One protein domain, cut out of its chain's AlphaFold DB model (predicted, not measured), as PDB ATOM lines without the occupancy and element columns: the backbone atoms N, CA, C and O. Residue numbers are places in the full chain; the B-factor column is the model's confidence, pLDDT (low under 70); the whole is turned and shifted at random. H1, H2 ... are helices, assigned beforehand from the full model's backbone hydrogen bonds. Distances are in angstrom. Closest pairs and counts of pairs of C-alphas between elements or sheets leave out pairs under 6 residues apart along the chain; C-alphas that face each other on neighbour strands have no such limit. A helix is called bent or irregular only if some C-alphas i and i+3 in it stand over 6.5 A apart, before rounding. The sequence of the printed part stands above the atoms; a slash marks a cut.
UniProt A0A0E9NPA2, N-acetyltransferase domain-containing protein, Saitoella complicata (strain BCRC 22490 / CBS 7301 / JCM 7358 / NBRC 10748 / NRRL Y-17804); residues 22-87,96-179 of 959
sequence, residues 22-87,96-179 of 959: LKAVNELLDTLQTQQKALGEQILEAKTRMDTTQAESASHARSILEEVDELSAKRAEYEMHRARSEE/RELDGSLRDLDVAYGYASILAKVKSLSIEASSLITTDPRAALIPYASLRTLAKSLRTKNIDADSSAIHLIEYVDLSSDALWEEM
ATOM      1  N   LEU A  22     330.852 274.320 384.022       64.62
ATOM      2  CA  LEU A  22     330.449 273.030 384.606       64.62
ATOM      3  C   LEU A  22     328.967 272.677 384.359       64.62
ATOM      4  O   LEU A  22     328.592 271.509 384.460       64.62
ATOM      5  N   LYS A  23     328.116 273.646 383.991       68.12
ATOM      6  CA  LYS A  23     326.714 273.382 383.612       68.12
ATOM      7  C   LYS A  23     326.578 272.644 382.273       68.12
ATOM      8  O   LYS A  23     325.556 271.997 382.066       68.12
ATOM      9  N   ALA A  24     327.592 272.704 381.405       66.94
ATOM     10  CA  ALA A  24     327.615 272.038 380.101       66.94
ATOM     11  C   ALA A  24     328.228 270.621 380.144       66.94
ATOM     12  O   ALA A  24     328.275 269.941 379.124       66.94
ATOM     13  N   VAL A  25     328.672 270.141 381.317       71.06
ATOM     14  CA  VAL A  25     329.324 268.823 381.464       71.06
ATOM     15  C   VAL A  25     328.429 267.684 381.002       71.06
ATOM     16  O   VAL A  25     328.902 266.798 380.304       71.06
ATOM     17  N   ASN A  26     327.141 267.712 381.351       72.44
ATOM     18  CA  ASN A  26     326.214 266.658 380.937       72.44
ATOM     19  C   ASN A  26     326.031 266.624 379.417       72.44
ATOM     20  O   ASN A  26     325.942 265.546 378.848       72.44
ATOM     21  N   GLU A  27     326.023 267.783 378.762       74.81
ATOM     22  CA  GLU A  27     325.882 267.895 377.307       74.81
ATOM     23  C   GLU A  27     327.153 267.399 376.594       74.81
ATOM     24  O   GLU A  27     327.090 266.663 375.610       74.81
ATOM     25  N   LEU A  28     328.325 267.712 377.153       74.56
ATOM     26  CA  LEU A  28     329.619 267.260 376.642       74.56
ATOM     27  C   LEU A  28     329.839 265.754 376.863       74.56
ATOM     28  O   LEU A  28     330.363 265.072 375.985       74.56
ATOM     29  N   LEU A  29     329.385 265.220 378.002       72.62
ATOM     30  CA  LEU A  29     329.386 263.786 378.298       72.62
ATOM     31  C   LEU A  29     328.471 263.026 377.329       72.62
ATOM     32  O   LEU A  29     328.876 261.993 376.800       72.62
ATOM     33  N   ASP A  30     327.278 263.559 377.058       79.44
ATOM     34  CA  ASP A  30     326.328 262.968 376.111       79.44
ATOM     35  C   ASP A  30     326.912 262.967 374.689       79.44
ATOM     36  O   ASP A  30     326.845 261.958 373.985       79.44
ATOM     37  N   THR A  31     327.607 264.049 374.312       78.06
ATOM     38  CA  THR A  31     328.322 264.185 373.028       78.06
ATOM     39  C   THR A  31     329.470 263.177 372.899       78.06
ATOM     40  O   THR A  31     329.608 262.514 371.869       78.06
ATOM     41  N   LEU A  32     330.286 263.005 373.944       75.69
ATOM     42  CA  LEU A  32     331.371 262.019 373.957       75.69
ATOM     43  C   LEU A  32     330.841 260.581 373.938       75.69
ATOM     44  O   LEU A  32     331.408 259.730 373.252       75.69
ATOM     45  N   GLN A  33     329.735 260.302 374.630       74.62
ATOM     46  CA  GLN A  33     329.070 258.998 374.581       74.62
ATOM     47  C   GLN A  33     328.481 258.718 373.195       74.62
ATOM     48  O   GLN A  33     328.598 257.595 372.698       74.62
ATOM     49  N   THR A  34     327.916 259.729 372.525       79.50
ATOM     50  CA  THR A  34     327.471 259.584 371.131       79.50
ATOM     51  C   THR A  34     328.646 259.359 370.186       79.50
ATOM     52  O   THR A  34     328.550 258.497 369.315       79.50
ATOM     53  N   GLN A  35     329.770 260.056 370.372       76.81
ATOM     54  CA  GLN A  35     330.979 259.844 369.571       76.81
ATOM     55  C   GLN A  35     331.589 258.458 369.797       76.81
ATOM     56  O   GLN A  35     331.920 257.783 368.827       76.81
ATOM     57  N   GLN A  36     331.691 257.991 371.043       73.69
ATOM     58  CA  GLN A  36     332.182 256.648 371.359       73.69
ATOM     59  C   GLN A  36     331.286 255.570 370.746       73.69
ATOM     60  O   GLN A  36     331.785 254.589 370.193       73.69
ATOM     61  N   LYS A  37     329.964 255.762 370.804       75.75
ATOM     62  CA  LYS A  37     329.001 254.866 370.163       75.75
ATOM     63  C   LYS A  37     329.155 254.878 368.640       75.75
ATOM     64  O   LYS A  37     329.216 253.808 368.048       75.75
ATOM     65  N   ALA A  38     329.309 256.053 368.028       77.56
ATOM     66  CA  ALA A  38     329.531 256.194 366.590       77.56
ATOM     67  C   ALA A  38     330.855 255.553 366.136       77.56
ATOM     68  O   ALA A  38     330.887 254.871 365.119       77.56
ATOM     69  N   LEU A  39     331.937 255.705 366.905       71.75
ATOM     70  CA  LEU A  39     333.219 255.035 366.652       71.75
ATOM     71  C   LEU A  39     333.112 253.515 366.816       71.75
ATOM     72  O   LEU A  39     333.659 252.769 366.008       71.75
ATOM     73  N   GLY A  40     332.379 253.043 367.828       71.12
ATOM     74  CA  GLY A  40     332.082 251.621 368.004       71.12
ATOM     75  C   GLY A  40     331.279 251.044 366.835       71.12
ATOM     76  O   GLY A  40     331.606 249.965 366.341       71.12
ATOM     77  N   GLU A  41     330.284 251.787 366.349       78.50
ATOM     78  CA  GLU A  41     329.499 251.447 365.159       78.50
ATOM     79  C   GLU A  41     330.361 251.466 363.890       78.50
ATOM     80  O   GLU A  41     330.269 250.533 363.103       78.50
ATOM     81  N   GLN A  42     331.274 252.429 363.726       73.25
ATOM     82  CA  GLN A  42     332.213 252.477 362.597       73.25
ATOM     83  C   GLN A  42     333.221 251.322 362.607       73.25
ATOM     84  O   GLN A  42     333.530 250.778 361.552       73.25
ATOM     85  N   ILE A  43     333.728 250.914 363.775       65.00
ATOM     86  CA  ILE A  43     334.608 249.740 363.895       65.00
ATOM     87  C   ILE A  43     333.833 248.461 363.575       65.00
ATOM     88  O   ILE A  43     334.363 247.568 362.913       65.00
ATOM     89  N   LEU A  44     332.584 248.362 364.037       74.00
ATOM     90  CA  LEU A  44     331.717 247.235 363.715       74.00
ATOM     91  C   LEU A  44     331.396 247.203 362.217       74.00
ATOM     92  O   LEU A  44     331.482 246.138 361.619       74.00
ATOM     93  N   GLU A  45     331.106 248.355 361.608       74.69
ATOM     94  CA  GLU A  45     330.868 248.503 360.170       74.69
ATOM     95  C   GLU A  45     332.128 248.199 359.349       74.69
ATOM     96  O   GLU A  45     332.049 247.576 358.297       74.69
ATOM     97  N   ALA A  46     333.312 248.575 359.834       58.72
ATOM     98  CA  ALA A  46     334.579 248.230 359.199       58.72
ATOM     99  C   ALA A  46     334.861 246.723 359.276       58.72
ATOM    100  O   ALA A  46     335.289 246.136 358.285       58.72
ATOM    101  N   LYS A  47     334.577 246.078 360.418       59.12
ATOM    102  CA  LYS A  47     334.683 244.618 360.572       59.12
ATOM    103  C   LYS A  47     333.690 243.883 359.683       59.12
ATOM    104  O   LYS A  47     334.092 242.972 358.973       59.12
ATOM    105  N   THR A  48     332.427 244.306 359.658       69.62
ATOM    106  CA  THR A  48     331.427 243.686 358.784       69.62
ATOM    107  C   THR A  48     331.746 243.929 357.318       69.62
ATOM    108  O   THR A  48     331.634 242.989 356.546       69.62
ATOM    109  N   ARG A  49     332.226 245.120 356.925       67.81
ATOM    110  CA  ARG A  49     332.740 245.363 355.566       67.81
ATOM    111  C   ARG A  49     333.928 244.471 355.237       67.81
ATOM    112  O   ARG A  49     334.007 243.979 354.119       67.81
ATOM    113  N   MET A  50     334.851 244.252 356.168       50.66
ATOM    114  CA  MET A  50     335.984 243.347 355.962       50.66
ATOM    115  C   MET A  50     335.499 241.905 355.762       50.66
ATOM    116  O   MET A  50     335.890 241.267 354.786       50.66
ATOM    117  N   ASP A  51     334.584 241.432 356.609       54.12
ATOM    118  CA  ASP A  51     333.990 240.096 356.511       54.12
ATOM    119  C   ASP A  51     333.177 239.924 355.215       54.12
ATOM    120  O   ASP A  51     333.291 238.891 354.550       54.12
ATOM    121  N   THR A  52     332.403 240.937 354.797       63.12
ATOM    122  CA  THR A  52     331.680 240.916 353.515       63.12
ATOM    123  C   THR A  52     332.639 240.959 352.339       63.12
ATOM    124  O   THR A  52     332.469 240.173 351.419       63.12
ATOM    125  N   THR A  53     333.693 241.775 352.383       52.69
ATOM    126  CA  THR A  53     334.714 241.824 351.320       52.69
ATOM    127  C   THR A  53     335.452 240.486 351.212       52.69
ATOM    128  O   THR A  53     335.753 240.017 350.115       52.69
ATOM    129  N   GLN A  54     335.710 239.815 352.338       48.50
ATOM    130  CA  GLN A  54     336.352 238.502 352.363       48.50
ATOM    131  C   GLN A  54     335.417 237.389 351.864       48.50
ATOM    132  O   GLN A  54     335.854 236.500 351.127       48.50
ATOM    133  N   ALA A  55     334.124 237.460 352.188       55.06
ATOM    134  CA  ALA A  55     333.100 236.565 351.650       55.06
ATOM    135  C   ALA A  55     332.855 236.792 350.145       55.06
ATOM    136  O   ALA A  55     332.747 235.827 349.389       55.06
ATOM    137  N   GLU A  56     332.835 238.045 349.692       56.97
ATOM    138  CA  GLU A  56     332.745 238.438 348.281       56.97
ATOM    139  C   GLU A  56     333.983 237.985 347.505       56.97
ATOM    140  O   GLU A  56     333.845 237.428 346.420       56.97
ATOM    141  N   SER A  57     335.181 238.099 348.085       50.38
ATOM    142  CA  SER A  57     336.418 237.548 347.518       50.38
ATOM    143  C   SER A  57     336.370 236.019 347.393       50.38
ATOM    144  O   SER A  57     336.790 235.464 346.376       50.38
ATOM    145  N   ALA A  58     335.828 235.314 348.391       53.03
ATOM    146  CA  ALA A  58     335.644 233.861 348.338       53.03
ATOM    147  C   ALA A  58     334.574 233.433 347.312       53.03
ATOM    148  O   ALA A  58     334.723 232.395 346.668       53.03
ATOM    149  N   SER A  59     333.521 234.235 347.138       60.22
ATOM    150  CA  SER A  59     332.487 234.043 346.115       60.22
ATOM    151  C   SER A  59     333.038 234.291 344.708       60.22
ATOM    152  O   SER A  59     332.908 233.445 343.827       60.22
ATOM    153  N   HIS A  60     333.761 235.397 344.520       64.62
ATOM    154  CA  HIS A  60     334.440 235.731 343.272       64.62
ATOM    155  C   HIS A  60     335.483 234.668 342.895       64.62
ATOM    156  O   HIS A  60     335.576 234.270 341.741       64.62
ATOM    157  N   ALA A  61     336.195 234.115 343.879       55.75
ATOM    158  CA  ALA A  61     337.110 232.996 343.675       55.75
ATOM    159  C   ALA A  61     336.427 231.719 343.159       55.75
ATOM    160  O   ALA A  61     337.004 231.021 342.328       55.75
ATOM    161  N   ARG A  62     335.214 231.404 343.631       63.97
ATOM    162  CA  ARG A  62     334.423 230.285 343.090       63.97
ATOM    163  C   ARG A  62     333.918 230.588 341.685       63.97
ATOM    164  O   ARG A  62     334.029 229.727 340.825       63.97
ATOM    165  N   SER A  63     333.481 231.821 341.442       69.44
ATOM    166  CA  SER A  63     333.073 232.277 340.112       69.44
ATOM    167  C   SER A  63     334.205 232.158 339.088       69.44
ATOM    168  O   SER A  63     333.945 231.734 337.972       69.44
ATOM    169  N   ILE A  64     335.455 232.476 339.452       65.62
ATOM    170  CA  ILE A  64     336.614 232.308 338.556       65.62
ATOM    171  C   ILE A  64     336.861 230.822 338.249       65.62
ATOM    172  O   ILE A  64     337.185 230.481 337.115       65.62
ATOM    173  N   LEU A  65     336.712 229.927 339.234       68.19
ATOM    174  CA  LEU A  65     336.848 228.479 339.015       68.19
ATOM    175  C   LEU A  65     335.764 227.949 338.061       68.19
ATOM    176  O   LEU A  65     336.078 227.193 337.147       68.19
ATOM    177  N   GLU A  66     334.520 228.400 338.230       72.75
ATOM    178  CA  GLU A  66     333.393 228.061 337.352       72.75
ATOM    179  C   GLU A  66     333.575 228.635 335.931       72.75
ATOM    180  O   GLU A  66     333.337 227.945 334.941       72.75
ATOM    181  N   GLU A  67     334.075 229.869 335.808       70.19
ATOM    182  CA  GLU A  67     334.346 230.522 334.521       70.19
ATOM    183  C   GLU A  67     335.471 229.819 333.738       70.19
ATOM    184  O   GLU A  67     335.402 229.700 332.511       70.19
ATOM    185  N   VAL A  68     336.482 229.272 334.425       71.75
ATOM    186  CA  VAL A  68     337.521 228.427 333.808       71.75
ATOM    187  C   VAL A  68     336.934 227.126 333.258       71.75
ATOM    188  O   VAL A  68     337.309 226.719 332.154       71.75
ATOM    189  N   ASP A  69     336.005 226.493 333.977       72.88
ATOM    190  CA  ASP A  69     335.324 225.282 333.506       72.88
ATOM    191  C   ASP A  69     334.485 225.579 332.251       72.88
ATOM    192  O   ASP A  69     334.566 224.838 331.264       72.88
ATOM    193  N   GLU A  70     333.772 226.710 332.217       75.62
ATOM    194  CA  GLU A  70     333.039 227.167 331.028       75.62
ATOM    195  C   GLU A  70     333.959 227.466 329.834       75.62
ATOM    196  O   GLU A  70     333.658 227.078 328.698       75.62
ATOM    197  N   LEU A  71     335.086 228.146 330.065       72.56
ATOM    198  CA  LEU A  71     336.082 228.429 329.028       72.56
ATOM    199  C   LEU A  71     336.722 227.139 328.497       72.56
ATOM    200  O   LEU A  71     336.953 227.031 327.292       72.56
ATOM    201  N   SER A  72     336.946 226.139 329.356       71.56
ATOM    202  CA  SER A  72     337.457 224.823 328.951       71.56
ATOM    203  C   SER A  72     336.474 224.075 328.043       71.56
ATOM    204  O   SER A  72     336.878 223.505 327.026       71.56
ATOM    205  N   ALA A  73     335.175 224.140 328.360       76.19
ATOM    206  CA  ALA A  73     334.118 223.523 327.570       76.19
ATOM    207  C   ALA A  73     333.991 224.198 326.197       76.19
ATOM    208  O   ALA A  73     333.950 223.511 325.175       76.19
ATOM    209  N   LYS A  74     334.026 225.540 326.163       73.06
ATOM    210  CA  LYS A  74     334.054 226.316 324.913       73.06
ATOM    211  C   LYS A  74     335.284 225.972 324.074       73.06
ATOM    212  O   LYS A  74     335.156 225.738 322.879       73.06
ATOM    213  N   ARG A  75     336.471 225.880 324.678       70.81
ATOM    214  CA  ARG A  75     337.709 225.499 323.978       70.81
ATOM    215  C   ARG A  75     337.589 224.127 323.310       70.81
ATOM    216  O   ARG A  75     337.883 224.013 322.123       70.81
ATOM    217  N   ALA A  76     337.097 223.121 324.033       72.88
ATOM    218  CA  ALA A  76     336.879 221.777 323.493       72.88
ATOM    219  C   ALA A  76     335.861 221.765 322.335       72.88
ATOM    220  O   ALA A  76     336.045 221.054 321.345       72.88
ATOM    221  N   GLU A  77     334.808 222.581 322.426       75.31
ATOM    222  CA  GLU A  77     333.822 222.762 321.357       75.31
ATOM    223  C   GLU A  77     334.455 223.395 320.102       75.31
ATOM    224  O   GLU A  77     334.299 222.872 318.993       75.31
ATOM    225  N   TYR A  78     335.238 224.468 320.261       66.88
ATOM    226  CA  TYR A  78     335.941 225.139 319.160       66.88
ATOM    227  C   TYR A  78     337.027 224.260 318.516       66.88
ATOM    228  O   TYR A  78     337.146 224.254 317.288       66.88
ATOM    229  N   GLU A  79     337.774 223.467 319.291       68.81
ATOM    230  CA  GLU A  79     338.715 222.462 318.769       68.81
ATOM    231  C   GLU A  79     337.990 221.390 317.941       68.81
ATOM    232  O   GLU A  79     338.441 221.027 316.851       68.81
ATOM    233  N   MET A  80     336.818 220.934 318.397       71.44
ATOM    234  CA  MET A  80     335.982 219.989 317.653       71.44
ATOM    235  C   MET A  80     335.454 220.601 316.344       71.44
ATOM    236  O   MET A  80     335.402 219.923 315.312       71.44
ATOM    237  N   HIS A  81     335.087 221.887 316.355       71.75
ATOM    238  CA  HIS A  81     334.694 222.627 315.152       71.75
ATOM    239  C   HIS A  81     335.857 222.830 314.175       71.75
ATOM    240  O   HIS A  81     335.663 222.670 312.968       71.75
ATOM    241  N   ARG A  82     337.061 223.119 314.679       66.69
ATOM    242  CA  ARG A  82     338.292 223.210 313.882       66.69
ATOM    243  C   ARG A  82     338.618 221.872 313.210       66.69
ATOM    244  O   ARG A  82     338.784 221.849 311.993       66.69
ATOM    245  N   ALA A  83     338.601 220.767 313.959       68.12
ATOM    246  CA  ALA A  83     338.859 219.422 313.433       68.12
ATOM    247  C   ALA A  83     337.848 219.002 312.348       68.12
ATOM    248  O   ALA A  83     338.225 218.424 311.332       68.12
ATOM    249  N   ARG A  84     336.564 219.354 312.510       68.50
ATOM    250  CA  ARG A  84     335.521 219.140 311.484       68.50
ATOM    251  C   ARG A  84     335.685 220.037 310.251       68.50
ATOM    252  O   ARG A  84     335.215 219.681 309.175       68.50
ATOM    253  N   SER A  85     336.309 221.209 310.393       61.03
ATOM    254  CA  SER A  85     336.515 222.161 309.293       61.03
ATOM    255  C   SER A  85     337.730 221.827 308.419       61.03
ATOM    256  O   SER A  85     337.756 222.257 307.266       61.03
ATOM    257  N   GLU A  86     338.711 221.068 308.917       55.03
ATOM    258  CA  GLU A  86     339.862 220.591 308.128       55.03
ATOM    259  C   GLU A  86     339.455 219.598 307.017       55.03
ATOM    260  O   GLU A  86     340.143 219.496 306.003       55.03
ATOM    261  N   GLU A  87     338.290 218.946 307.131       57.47
ATOM    262  CA  GLU A  87     337.713 218.085 306.082       57.47
ATOM    263  C   GLU A  87     337.146 218.868 304.876       57.47
ATOM    264  O   GLU A  87     336.889 218.282 303.823       57.47
ATOM    265  N   ARG A  96     341.082 230.675 309.354       64.06
ATOM    266  CA  ARG A  96     341.946 231.699 309.964       64.06
ATOM    267  C   ARG A  96     341.242 232.479 311.079       64.06
ATOM    268  O   ARG A  96     341.882 232.790 312.076       64.06
ATOM    269  N   GLU A  97     339.957 232.793 310.913       67.00
ATOM    270  CA  GLU A  97     339.135 233.413 311.963       67.00
ATOM    271  C   GLU A  97     338.949 232.469 313.158       67.00
ATOM    272  O   GLU A  97     339.189 232.880 314.289       67.00
ATOM    273  N   LEU A  98     338.619 231.194 312.909       66.12
ATOM    274  CA  LEU A  98     338.543 230.158 313.945       66.12
ATOM    275  C   LEU A  98     339.890 229.971 314.655       66.12
ATOM    276  O   LEU A  98     339.913 229.925 315.878       66.12
ATOM    277  N   ASP A  99     341.007 229.934 313.925       67.06
ATOM    278  CA  ASP A  99     342.353 229.844 314.508       67.06
ATOM    279  C   ASP A  99     342.716 231.075 315.347       67.06
ATOM    280  O   ASP A  99     343.405 230.937 316.355       67.06
ATOM    281  N   GLY A 100     342.269 232.269 314.951       69.62
ATOM    282  CA  GLY A 100     342.442 233.499 315.727       69.62
ATOM    283  C   GLY A 100     341.646 233.465 317.031       69.62
ATOM    284  O   GLY A 100     342.224 233.624 318.101       69.62
ATOM    285  N   SER A 101     340.348 233.162 316.958       69.31
ATOM    286  CA  SER A 101     339.492 233.057 318.147       69.31
ATOM    287  C   SER A 101     339.920 231.932 319.090       69.31
ATOM    288  O   SER A 101     339.825 232.093 320.301       69.31
ATOM    289  N   LEU A 102     340.421 230.811 318.561       72.12
ATOM    290  CA  LEU A 102     340.925 229.701 319.370       72.12
ATOM    291  C   LEU A 102     342.239 230.078 320.069       72.12
ATOM    292  O   LEU A 102     342.404 229.748 321.235       72.12
ATOM    293  N   ARG A 103     343.118 230.862 319.422       71.50
ATOM    294  CA  ARG A 103     344.315 231.436 320.068       71.50
ATOM    295  C   ARG A 103     343.970 232.430 321.174       71.50
ATOM    296  O   ARG A 103     344.561 232.356 322.248       71.50
ATOM    297  N   ASP A 104     343.028 233.340 320.936       69.12
ATOM    298  CA  ASP A 104     342.600 234.308 321.955       69.12
ATOM    299  C   ASP A 104     341.954 233.590 323.152       69.12
ATOM    300  O   ASP A 104     342.224 233.920 324.310       69.12
ATOM    301  N   LEU A 105     341.160 232.548 322.878       72.69
ATOM    302  CA  LEU A 105     340.562 231.689 323.897       72.69
ATOM    303  C   LEU A 105     341.615 230.856 324.645       72.69
ATOM    304  O   LEU A 105     341.506 230.713 325.859       72.69
ATOM    305  N   ASP A 106     342.650 230.355 323.962       70.81
ATOM    306  CA  ASP A 106     343.785 229.646 324.574       70.81
ATOM    307  C   ASP A 106     344.554 230.551 325.549       70.81
ATOM    308  O   ASP A 106     344.911 230.115 326.645       70.81
ATOM    309  N   VAL A 107     344.785 231.819 325.183       72.06
ATOM    310  CA  VAL A 107     345.456 232.807 326.046       72.06
ATOM    311  C   VAL A 107     344.587 233.155 327.254       72.06
ATOM    312  O   VAL A 107     345.079 233.128 328.385       72.06
ATOM    313  N   ALA A 108     343.297 233.436 327.044       69.19
ATOM    314  CA  ALA A 108     342.360 233.746 328.123       69.19
ATOM    315  C   ALA A 108     342.187 232.562 329.092       69.19
ATOM    316  O   ALA A 108     342.256 232.742 330.308       69.19
ATOM    317  N   TYR A 109     342.043 231.344 328.560       73.38
ATOM    318  CA  TYR A 109     341.989 230.118 329.353       73.38
ATOM    319  C   TYR A 109     343.292 229.884 330.121       73.38
ATOM    320  O   TYR A 109     343.252 229.583 331.311       73.38
ATOM    321  N   GLY A 110     344.453 230.070 329.483       74.00
ATOM    322  CA  GLY A 110     345.756 229.949 330.140       74.00
ATOM    323  C   GLY A 110     345.919 230.930 331.304       74.00
ATOM    324  O   GLY A 110     346.358 230.534 332.384       74.00
ATOM    325  N   TYR A 111     345.502 232.184 331.117       76.75
ATOM    326  CA  TYR A 111     345.517 233.209 332.162       76.75
ATOM    327  C   TYR A 111     344.586 232.848 333.330       76.75
ATOM    328  O   TYR A 111     345.018 232.800 334.484       76.75
ATOM    329  N   ALA A 112     343.324 232.521 333.037       73.81
ATOM    330  CA  ALA A 112     342.327 232.179 334.048       73.81
ATOM    331  C   ALA A 112     342.670 230.871 334.791       73.81
ATOM    332  O   ALA A 112     342.503 230.785 336.007       73.81
ATOM    333  N   SER A 113     343.243 229.882 334.098       79.50
ATOM    334  CA  SER A 113     343.723 228.627 334.690       79.50
ATOM    335  C   SER A 113     344.835 228.861 335.717       79.50
ATOM    336  O   SER A 113     344.836 228.236 336.780       79.50
ATOM    337  N   ILE A 114     345.753 229.800 335.456       82.50
ATOM    338  CA  ILE A 114     346.794 230.176 336.422       82.50
ATOM    339  C   ILE A 114     346.166 230.835 337.656       82.50
ATOM    340  O   ILE A 114     346.509 230.443 338.770       82.50
ATOM    341  N   LEU A 115     345.219 231.765 337.487       81.81
ATOM    342  CA  LEU A 115     344.505 232.389 338.613       81.81
ATOM    343  C   LEU A 115     343.761 231.353 339.471       81.81
ATOM    344  O   LEU A 115     343.896 231.336 340.696       81.81
ATOM    345  N   ALA A 116     343.030 230.446 338.824       79.81
ATOM    346  CA  ALA A 116     342.358 229.325 339.471       79.81
ATOM    347  C   ALA A 116     343.348 228.436 340.236       79.81
ATOM    348  O   ALA A 116     343.101 228.068 341.389       79.81
ATOM    349  N   LYS A 117     344.505 228.129 339.633       84.94
ATOM    350  CA  LYS A 117     345.536 227.308 340.272       84.94
ATOM    351  C   LYS A 117     346.121 227.995 341.503       84.94
ATOM    352  O   LYS A 117     346.181 227.350 342.550       84.94
ATOM    353  N   VAL A 118     346.479 229.277 341.404       86.00
ATOM    354  CA  VAL A 118     346.938 230.101 342.537       86.00
ATOM    355  C   VAL A 118     345.932 230.024 343.680       86.00
ATOM    356  O   VAL A 118     346.289 229.646 344.794       86.00
ATOM    357  N   LYS A 119     344.651 230.272 343.389       83.19
ATOM    358  CA  LYS A 119     343.605 230.275 344.411       83.19
ATOM    359  C   LYS A 119     343.384 228.903 345.047       83.19
ATOM    360  O   LYS A 119     343.203 228.827 346.262       83.19
ATOM    361  N   SER A 120     343.417 227.831 344.250       85.31
ATOM    362  CA  SER A 120     343.282 226.460 344.758       85.31
ATOM    363  C   SER A 120     344.395 226.113 345.752       85.31
ATOM    364  O   SER A 120     344.100 225.624 346.840       85.31
ATOM    365  N   LEU A 121     345.645 226.463 345.422       86.31
ATOM    366  CA  LEU A 121     346.806 226.243 346.284       86.31
ATOM    367  C   LEU A 121     346.706 227.067 347.572       86.31
ATOM    368  O   LEU A 121     346.997 226.550 348.647       86.31
ATOM    369  N   SER A 122     346.237 228.318 347.496       85.88
ATOM    370  CA  SER A 122     346.022 229.144 348.690       85.88
ATOM    371  C   SER A 122     344.955 228.573 349.623       85.88
ATOM    372  O   SER A 122     345.161 228.541 350.832       85.88
ATOM    373  N   ILE A 123     343.825 228.092 349.092       85.19
ATOM    374  CA  ILE A 123     342.764 227.479 349.913       85.19
ATOM    375  C   ILE A 123     343.268 226.187 350.565       85.19
ATOM    376  O   ILE A 123     343.035 225.970 351.755       85.19
ATOM    377  N   GLU A 124     343.974 225.351 349.801       86.44
ATOM    378  CA  GLU A 124     344.563 224.104 350.287       86.44
ATOM    379  C   GLU A 124     345.539 224.373 351.443       86.44
ATOM    380  O   GLU A 124     345.335 223.860 352.547       86.44
ATOM    381  N   ALA A 125     346.510 225.270 351.243       86.25
ATOM    382  CA  ALA A 125     347.463 225.694 352.269       86.25
ATOM    383  C   ALA A 125     346.763 226.238 353.528       86.25
ATOM    384  O   ALA A 125     347.027 225.778 354.644       86.25
ATOM    385  N   SER A 126     345.809 227.160 353.359       84.31
ATOM    386  CA  SER A 126     345.078 227.787 354.468       84.31
ATOM    387  C   SER A 126     344.182 226.822 355.250       84.31
ATOM    388  O   SER A 126     343.850 227.123 356.402       84.31
ATOM    389  N   SER A 127     343.787 225.691 354.656       86.00
ATOM    390  CA  SER A 127     343.031 224.625 355.329       86.00
ATOM    391  C   SER A 127     343.931 223.657 356.107       86.00
ATOM    392  O   SER A 127     343.567 223.218 357.199       86.00
ATOM    393  N   LEU A 128     345.127 223.370 355.582       86.06
ATOM    394  CA  LEU A 128     346.080 222.435 356.181       86.06
ATOM    395  C   LEU A 128     346.865 223.057 357.342       86.06
ATOM    396  O   LEU A 128     347.196 222.355 358.293       86.06
ATOM    397  N   ILE A 129     347.112 224.371 357.315       85.62
ATOM    398  CA  ILE A 129     348.033 225.048 358.243       85.62
ATOM    399  C   ILE A 129     347.728 224.816 359.729       85.62
ATOM    400  O   ILE A 129     348.641 224.734 360.544       85.62
ATOM    401  N   THR A 130     346.458 224.685 360.113       74.06
ATOM    402  CA  THR A 130     346.069 224.488 361.518       74.06
ATOM    403  C   THR A 130     346.279 223.048 361.995       74.06
ATOM    404  O   THR A 130     346.564 222.819 363.178       74.06
ATOM    405  N   THR A 131     346.167 222.080 361.083       79.88
ATOM    406  CA  THR A 131     346.238 220.642 361.372       79.88
ATOM    407  C   THR A 131     347.652 220.102 361.194       79.88
ATOM    408  O   THR A 131     348.210 219.563 362.149       79.88
ATOM    409  N   ASP A 132     348.254 220.324 360.026       83.19
ATOM    410  CA  ASP A 132     349.624 219.939 359.691       83.19
ATOM    411  C   ASP A 132     350.343 221.087 358.952       83.19
ATOM    412  O   ASP A 132     350.222 221.232 357.729       83.19
ATOM    413  N   PRO A 133     351.130 221.904 359.679       82.88
ATOM    414  CA  PRO A 133     351.890 222.993 359.075       82.88
ATOM    415  C   PRO A 133     352.891 222.536 358.011       82.88
ATOM    416  O   PRO A 133     353.134 223.274 357.059       82.88
ATOM    417  N   ARG A 134     353.449 221.319 358.121       81.06
ATOM    418  CA  ARG A 134     354.382 220.795 357.111       81.06
ATOM    419  C   ARG A 134     353.649 220.467 355.818       81.06
ATOM    420  O   ARG A 134     354.147 220.785 354.742       81.06
ATOM    421  N   ALA A 135     352.453 219.886 355.913       83.25
ATOM    422  CA  ALA A 135     351.616 219.643 354.741       83.25
ATOM    423  C   ALA A 135     351.176 220.952 354.068       83.25
ATOM    424  O   ALA A 135     351.108 221.000 352.845       83.25
ATOM    425  N   ALA A 136     350.938 222.022 354.836       84.31
ATOM    426  CA  ALA A 136     350.572 223.339 354.306       84.31
ATOM    427  C   ALA A 136     351.707 224.044 353.536       84.31
ATOM    428  O   ALA A 136     351.434 224.840 352.635       84.31
ATOM    429  N   LEU A 137     352.972 223.729 353.835       81.94
ATOM    430  CA  LEU A 137     354.120 224.259 353.092       81.94
ATOM    431  C   LEU A 137     354.216 223.702 351.663       81.94
ATOM    432  O   LEU A 137     354.733 224.384 350.785       81.94
ATOM    433  N   ILE A 138     353.676 222.510 351.386       83.75
ATOM    434  CA  ILE A 138     353.702 221.891 350.048       83.75
ATOM    435  C   ILE A 138     352.938 222.730 348.997       83.75
ATOM    436  O   ILE A 138     353.524 223.075 347.960       83.75
ATOM    437  N   PRO A 139     351.656 223.101 349.210       83.88
ATOM    438  CA  PRO A 139     350.935 223.972 348.285       83.88
ATOM    439  C   PRO A 139     351.529 225.388 348.223       83.88
ATOM    440  O   PRO A 139     351.568 225.974 347.141       83.88
ATOM    441  N   TYR A 140     352.079 225.910 349.326       83.50
ATOM    442  CA  TYR A 140     352.793 227.195 349.337       83.50
ATOM    443  C   TYR A 140     354.077 227.170 348.483       83.50
ATOM    444  O   TYR A 140     354.287 228.035 347.630       83.50
ATOM    445  N   ALA A 141     354.917 226.143 348.626       81.88
ATOM    446  CA  ALA A 141     356.124 225.962 347.820       81.88
ATOM    447  C   ALA A 141     355.790 225.768 346.332       81.88
ATOM    448  O   ALA A 141     356.493 226.277 345.451       81.88
ATOM    449  N   SER A 142     354.679 225.086 346.037       84.56
ATOM    450  CA  SER A 142     354.151 224.952 344.675       84.56
ATOM    451  C   SER A 142     353.764 226.311 344.085       84.56
ATOM    452  O   SER A 142     354.067 226.585 342.922       84.56
ATOM    453  N   LEU A 143     353.163 227.189 344.894       84.12
ATOM    454  CA  LEU A 143     352.810 228.552 344.504       84.12
ATOM    455  C   LEU A 143     354.058 229.416 344.233       84.12
ATOM    456  O   LEU A 143     354.139 230.057 343.185       84.12
ATOM    457  N   ARG A 144     355.086 229.352 345.091       83.44
ATOM    458  CA  ARG A 144     356.376 230.037 344.851       83.44
ATOM    459  C   ARG A 144     357.100 229.515 343.611       83.44
ATOM    460  O   ARG A 144     357.695 230.286 342.857       83.44
ATOM    461  N   THR A 145     357.049 228.205 343.373       84.81
ATOM    462  CA  THR A 145     357.642 227.585 342.177       84.81
ATOM    463  C   THR A 145     356.923 228.048 340.910       84.81
ATOM    464  O   THR A 145     357.577 228.350 339.909       84.81
ATOM    465  N   LEU A 146     355.593 228.174 340.964       84.44
ATOM    466  CA  LEU A 146     354.788 228.748 339.888       84.44
ATOM    467  C   LEU A 146     355.185 230.206 339.617       84.44
ATOM    468  O   LEU A 146     355.467 230.540 338.468       84.44
ATOM    469  N   ALA A 147     355.307 231.037 340.658       82.25
ATOM    470  CA  ALA A 147     355.767 232.424 340.541       82.25
ATOM    471  C   ALA A 147     357.139 232.516 339.845       82.25
ATOM    472  O   ALA A 147     357.310 233.240 338.861       82.25
ATOM    473  N   LYS A 148     358.110 231.702 340.285       82.06
ATOM    474  CA  LYS A 148     359.459 231.642 339.693       82.06
ATOM    475  C   LYS A 148     359.435 231.183 338.231       82.06
ATOM    476  O   LYS A 148     360.129 231.758 337.387       82.06
ATOM    477  N   SER A 149     358.625 230.171 337.908       83.00
ATOM    478  CA  SER A 149     358.466 229.699 336.529       83.00
ATOM    479  C   SER A 149     357.839 230.762 335.626       83.00
ATOM    480  O   SER A 149     358.246 230.859 334.468       83.00
ATOM    481  N   LEU A 150     356.866 231.533 336.119       81.56
ATOM    482  CA  LEU A 150     356.221 232.598 335.349       81.56
ATOM    483  C   LEU A 150     357.183 233.757 335.086       81.56
ATOM    484  O   LEU A 150     357.258 234.224 333.954       81.56
ATOM    485  N   ARG A 151     357.992 234.147 336.078       78.00
ATOM    486  CA  ARG A 151     359.059 235.146 335.894       78.00
ATOM    487  C   ARG A 151     360.054 234.730 334.814       78.00
ATOM    488  O   ARG A 151     360.345 235.521 333.927       78.00
ATOM    489  N   THR A 152     360.521 233.481 334.863       78.12
ATOM    490  CA  THR A 152     361.494 232.960 333.886       78.12
ATOM    491  C   THR A 152     360.924 233.005 332.466       78.12
ATOM    492  O   THR A 152     361.574 233.507 331.561       78.12
ATOM    493  N   LYS A 153     359.671 232.570 332.281       75.81
ATOM    494  CA  LYS A 153     359.006 232.568 330.967       75.81
ATOM    495  C   LYS A 153     358.613 233.961 330.459       75.81
ATOM    496  O   LYS A 153     358.500 234.148 329.256       75.81
ATOM    497  N   ASN A 154     358.382 234.931 331.345       69.81
ATOM    498  CA  ASN A 154     358.030 236.303 330.963       69.81
ATOM    499  C   ASN A 154     359.238 237.108 330.456       69.81
ATOM    500  O   ASN A 154     359.058 238.034 329.667       69.81
ATOM    501  N   ILE A 155     360.457 236.732 330.865       62.50
ATOM    502  CA  ILE A 155     361.708 237.261 330.293       62.50
ATOM    503  C   ILE A 155     361.823 236.866 328.813       62.50
ATOM    504  O   ILE A 155     362.195 237.692 327.989       62.50
ATOM    505  N   ASP A 156     361.415 235.644 328.466       61.34
ATOM    506  CA  ASP A 156     361.450 235.129 327.090       61.34
ATOM    507  C   ASP A 156     360.320 235.684 326.188       61.34
ATOM    508  O   ASP A 156     360.315 235.431 324.984       61.34
ATOM    509  N   ALA A 157     359.351 236.425 326.748       61.03
ATOM    510  CA  ALA A 157     358.105 236.842 326.087       61.03
ATOM    511  C   ALA A 157     357.842 238.370 326.121       61.03
ATOM    512  O   ALA A 157     356.685 238.804 326.177       61.03
ATOM    513  N   ASP A 158     358.903 239.189 326.117       58.38
ATOM    514  CA  ASP A 158     358.850 240.666 326.075       58.38
ATOM    515  C   ASP A 158     357.941 241.308 327.149       58.38
ATOM    516  O   ASP A 158     357.264 242.307 326.919       58.38
ATOM    517  N   SER A 159     357.940 240.762 328.372       62.97
ATOM    518  CA  SER A 159     357.236 241.342 329.533       62.97
ATOM    519  C   SER A 159     355.704 241.444 329.414       62.97
ATOM    520  O   SER A 159     355.071 242.258 330.088       62.97
ATOM    521  N   SER A 160     355.079 240.587 328.610       64.19
ATOM    522  CA  SER A 160     353.632 240.635 328.340       64.19
ATOM    523  C   SER A 160     352.730 240.218 329.525       64.19
ATOM    524  O   SER A 160     351.525 240.450 329.477       64.19
ATOM    525  N   ALA A 161     353.274 239.607 330.591       69.44
ATOM    526  CA  ALA A 161     352.509 239.019 331.705       69.44
ATOM    527  C   ALA A 161     352.833 239.608 333.100       69.44
ATOM    528  O   ALA A 161     352.679 238.919 334.112       69.44
ATOM    529  N   ILE A 162     353.268 240.875 333.180       73.88
ATOM    530  CA  ILE A 162     353.682 241.531 334.442       73.88
ATOM    531  C   ILE A 162     352.599 241.454 335.530       73.88
ATOM    532  O   ILE A 162     352.890 241.035 336.647       73.88
ATOM    533  N   HIS A 163     351.345 241.784 335.207       77.94
ATOM    534  CA  HIS A 163     350.253 241.803 336.191       77.94
ATOM    535  C   HIS A 163     349.904 240.417 336.748       77.94
ATOM    536  O   HIS A 163     349.485 240.300 337.897       77.94
ATOM    537  N   LEU A 164     350.099 239.354 335.960       79.38
ATOM    538  CA  LEU A 164     349.884 237.985 336.428       79.38
ATOM    539  C   LEU A 164     350.964 237.573 337.429       79.38
ATOM    540  O   LEU A 164     350.659 236.933 338.430       79.38
ATOM    541  N   ILE A 165     352.216 237.953 337.168       80.25
ATOM    542  CA  ILE A 165     353.338 237.710 338.080       80.25
ATOM    543  C   ILE A 165     353.127 238.475 339.383       80.25
ATOM    544  O   ILE A 165     353.177 237.867 340.446       80.25
ATOM    545  N   GLU A 166     352.816 239.770 339.291       81.62
ATOM    546  CA  GLU A 166     352.525 240.620 340.448       81.62
ATOM    547  C   GLU A 166     351.378 240.044 341.291       81.62
ATOM    548  O   GLU A 166     351.497 239.947 342.509       81.62
ATOM    549  N   TYR A 167     350.300 239.569 340.658       82.00
ATOM    550  CA  TYR A 167     349.199 238.915 341.365       82.00
ATOM    551  C   TYR A 167     349.625 237.625 342.083       82.00
ATOM    552  O   TYR A 167     349.223 237.399 343.228       82.00
ATOM    553  N   VAL A 168     350.407 236.761 341.424       83.75
ATOM    554  CA  VAL A 168     350.892 235.503 342.021       83.75
ATOM    555  C   VAL A 168     351.815 235.800 343.204       83.75
ATOM    556  O   VAL A 168     351.715 235.128 344.231       83.75
ATOM    557  N   ASP A 169     352.674 236.812 343.085       80.06
ATOM    558  CA  ASP A 169     353.570 237.259 344.152       80.06
ATOM    559  C   ASP A 169     352.774 237.814 345.343       80.06
ATOM    560  O   ASP A 169     352.881 237.277 346.445       80.06
ATOM    561  N   LEU A 170     351.873 238.777 345.113       82.94
ATOM    562  CA  LEU A 170     350.998 239.334 346.155       82.94
ATOM    563  C   LEU A 170     350.147 238.257 346.840       82.94
ATOM    564  O   LEU A 170     349.953 238.290 348.054       82.94
ATOM    565  N   SER A 171     349.644 237.281 346.079       83.69
ATOM    566  CA  SER A 171     348.870 236.160 346.627       83.69
ATOM    567  C   SER A 171     349.734 235.213 347.463       83.69
ATOM    568  O   SER A 171     349.253 234.661 348.453       83.69
ATOM    569  N   SER A 172     351.000 235.025 347.081       83.06
ATOM    570  CA  SER A 172     351.966 234.235 347.848       83.06
ATOM    571  C   SER A 172     352.310 234.917 349.169       83.06
ATOM    572  O   SER A 172     352.287 234.263 350.213       83.06
ATOM    573  N   ASP A 173     352.559 236.225 349.141       80.69
ATOM    574  CA  ASP A 173     352.866 237.021 350.331       80.69
ATOM    575  C   ASP A 173     351.665 237.082 351.286       80.69
ATOM    576  O   ASP A 173     351.802 236.855 352.489       80.69
ATOM    577  N   ALA A 174     350.458 237.290 350.751       83.19
ATOM    578  CA  ALA A 174     349.229 237.280 351.542       83.19
ATOM    579  C   ALA A 174     348.974 235.917 352.208       83.19
ATOM    580  O   ALA A 174     348.582 235.864 353.375       83.19
ATOM    581  N   LEU A 175     349.218 234.812 351.491       84.56
ATOM    582  CA  LEU A 175     349.087 233.461 352.038       84.56
ATOM    583  C   LEU A 175     350.101 233.201 353.159       84.56
ATOM    584  O   LEU A 175     349.749 232.615 354.183       84.56
ATOM    585  N   TRP A 176     351.342 233.659 352.985       85.62
ATOM    586  CA  TRP A 176     352.381 233.556 354.005       85.62
ATOM    587  C   TRP A 176     351.984 234.270 355.302       85.62
ATOM    588  O   TRP A 176     352.028 233.672 356.381       85.62
ATOM    589  N   GLU A 177     351.526 235.520 355.201       84.50
ATOM    590  CA  GLU A 177     351.068 236.285 356.364       84.50
ATOM    591  C   GLU A 177     349.814 235.668 357.006       84.50
ATOM    592  O   GLU A 177     349.700 235.634 358.234       84.50
ATOM    593  N   GLU A 178     348.896 235.092 356.219       85.25
ATOM    594  CA  GLU A 178     347.748 234.356 356.761       85.25
ATOM    595  C   GLU A 178     348.189 233.121 357.569       85.25
ATOM    596  O   GLU A 178     347.701 232.905 358.686       85.25
ATOM    597  N   MET A 179     349.117 232.324 357.028       85.75
ATOM    598  CA  MET A 179     349.665 231.139 357.694       85.75
ATOM    599  C   MET A 179     350.362 231.511 359.007       85.75
ATOM    600  O   MET A 179     350.071 230.929 360.057       85.75
TER     601      MET A 179
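What this domain is: This is residues 22 to 87 and 96 to 179 of the 959 residues of the protein "N-acetyltransferase domain-containing protein" of Saitoella complicata (strain BCRC 22490 / CBS 7301 / JCM 7358 / NBRC 10748 / NRRL Y-17804) (UniProt A0A0E9NPA2). One very long helix, H1, runs the length of the domain; its residues 22 to 57 stick out as a free arm, and its later part packs on H2, which belongs to an up-and-down bundle of three helices, H2, H3 and H4, each running against the one before it. H2 is the one helix of the bundle that meets H1, crossing it at a steep angle. The printed part has 150 residues with four named helices, H1 to H4 in chain order, and no named strand: the class is all helix. The whole is extended, with a radius of gyration of the C-alphas of 24.2 A and spans of 95 by 39 by 33 A.

How they stand to each other: H1, residues 22 to 85, touches H2, residues 96 to 128, with its residues 61 to 82 alone, at a steep tilt of 47 degrees, opposite ways; the closest C-alphas are those of Leu 65 and Ala 116, 5.6 A apart. H2 is the hub. It forms a helical hairpin with H3, residues 133 to 155, at a shallow tilt of 29 degrees; their closest C-alphas, Ala 125 and Ala 136, are 4.4 A apart. H4, residues 162 to 179, touches H2 at a shallow tilt of 14 degrees, the same way, closest at the C-alphas of Ser 122 and Leu 175, 6.3 A. H3 and H4 form a helical hairpin at 15 degrees, with the C-alphas of Ala 147 and Val 168 closest at 6.0 A. H1 is apart from H3 and H4. Every O i to N i+4 pair is within hydrogen-bond range in H2 and H4, against 58 of 60 in H1 and 16 of 19 in H3.

Where its parts are: H1 begins at C-alpha 22 (330.449, 273.030, 384.606) and measures 91.1 A; it is irregular, with C-alphas 23 and 26 7.3 A apart. H2 measures 47.3 A, H3 33.6 A and H4 25.8 A, ending at C-alpha 179 (349.665, 231.139, 357.694).

The domain as a whole: The C-alphas farthest apart, Leu 22 and Glu 87, are 96.1 A apart. Residues 88 to 95 are not printed, and C-alphas 87 and 96 across the cut are 14.8 A apart. The link from H2 to H3 is tight and that from H3 to H4 short. Mean pLDDT of the printed part is 73.8, with 48 residues under 70, among them 46 to 65 and 154 to 161.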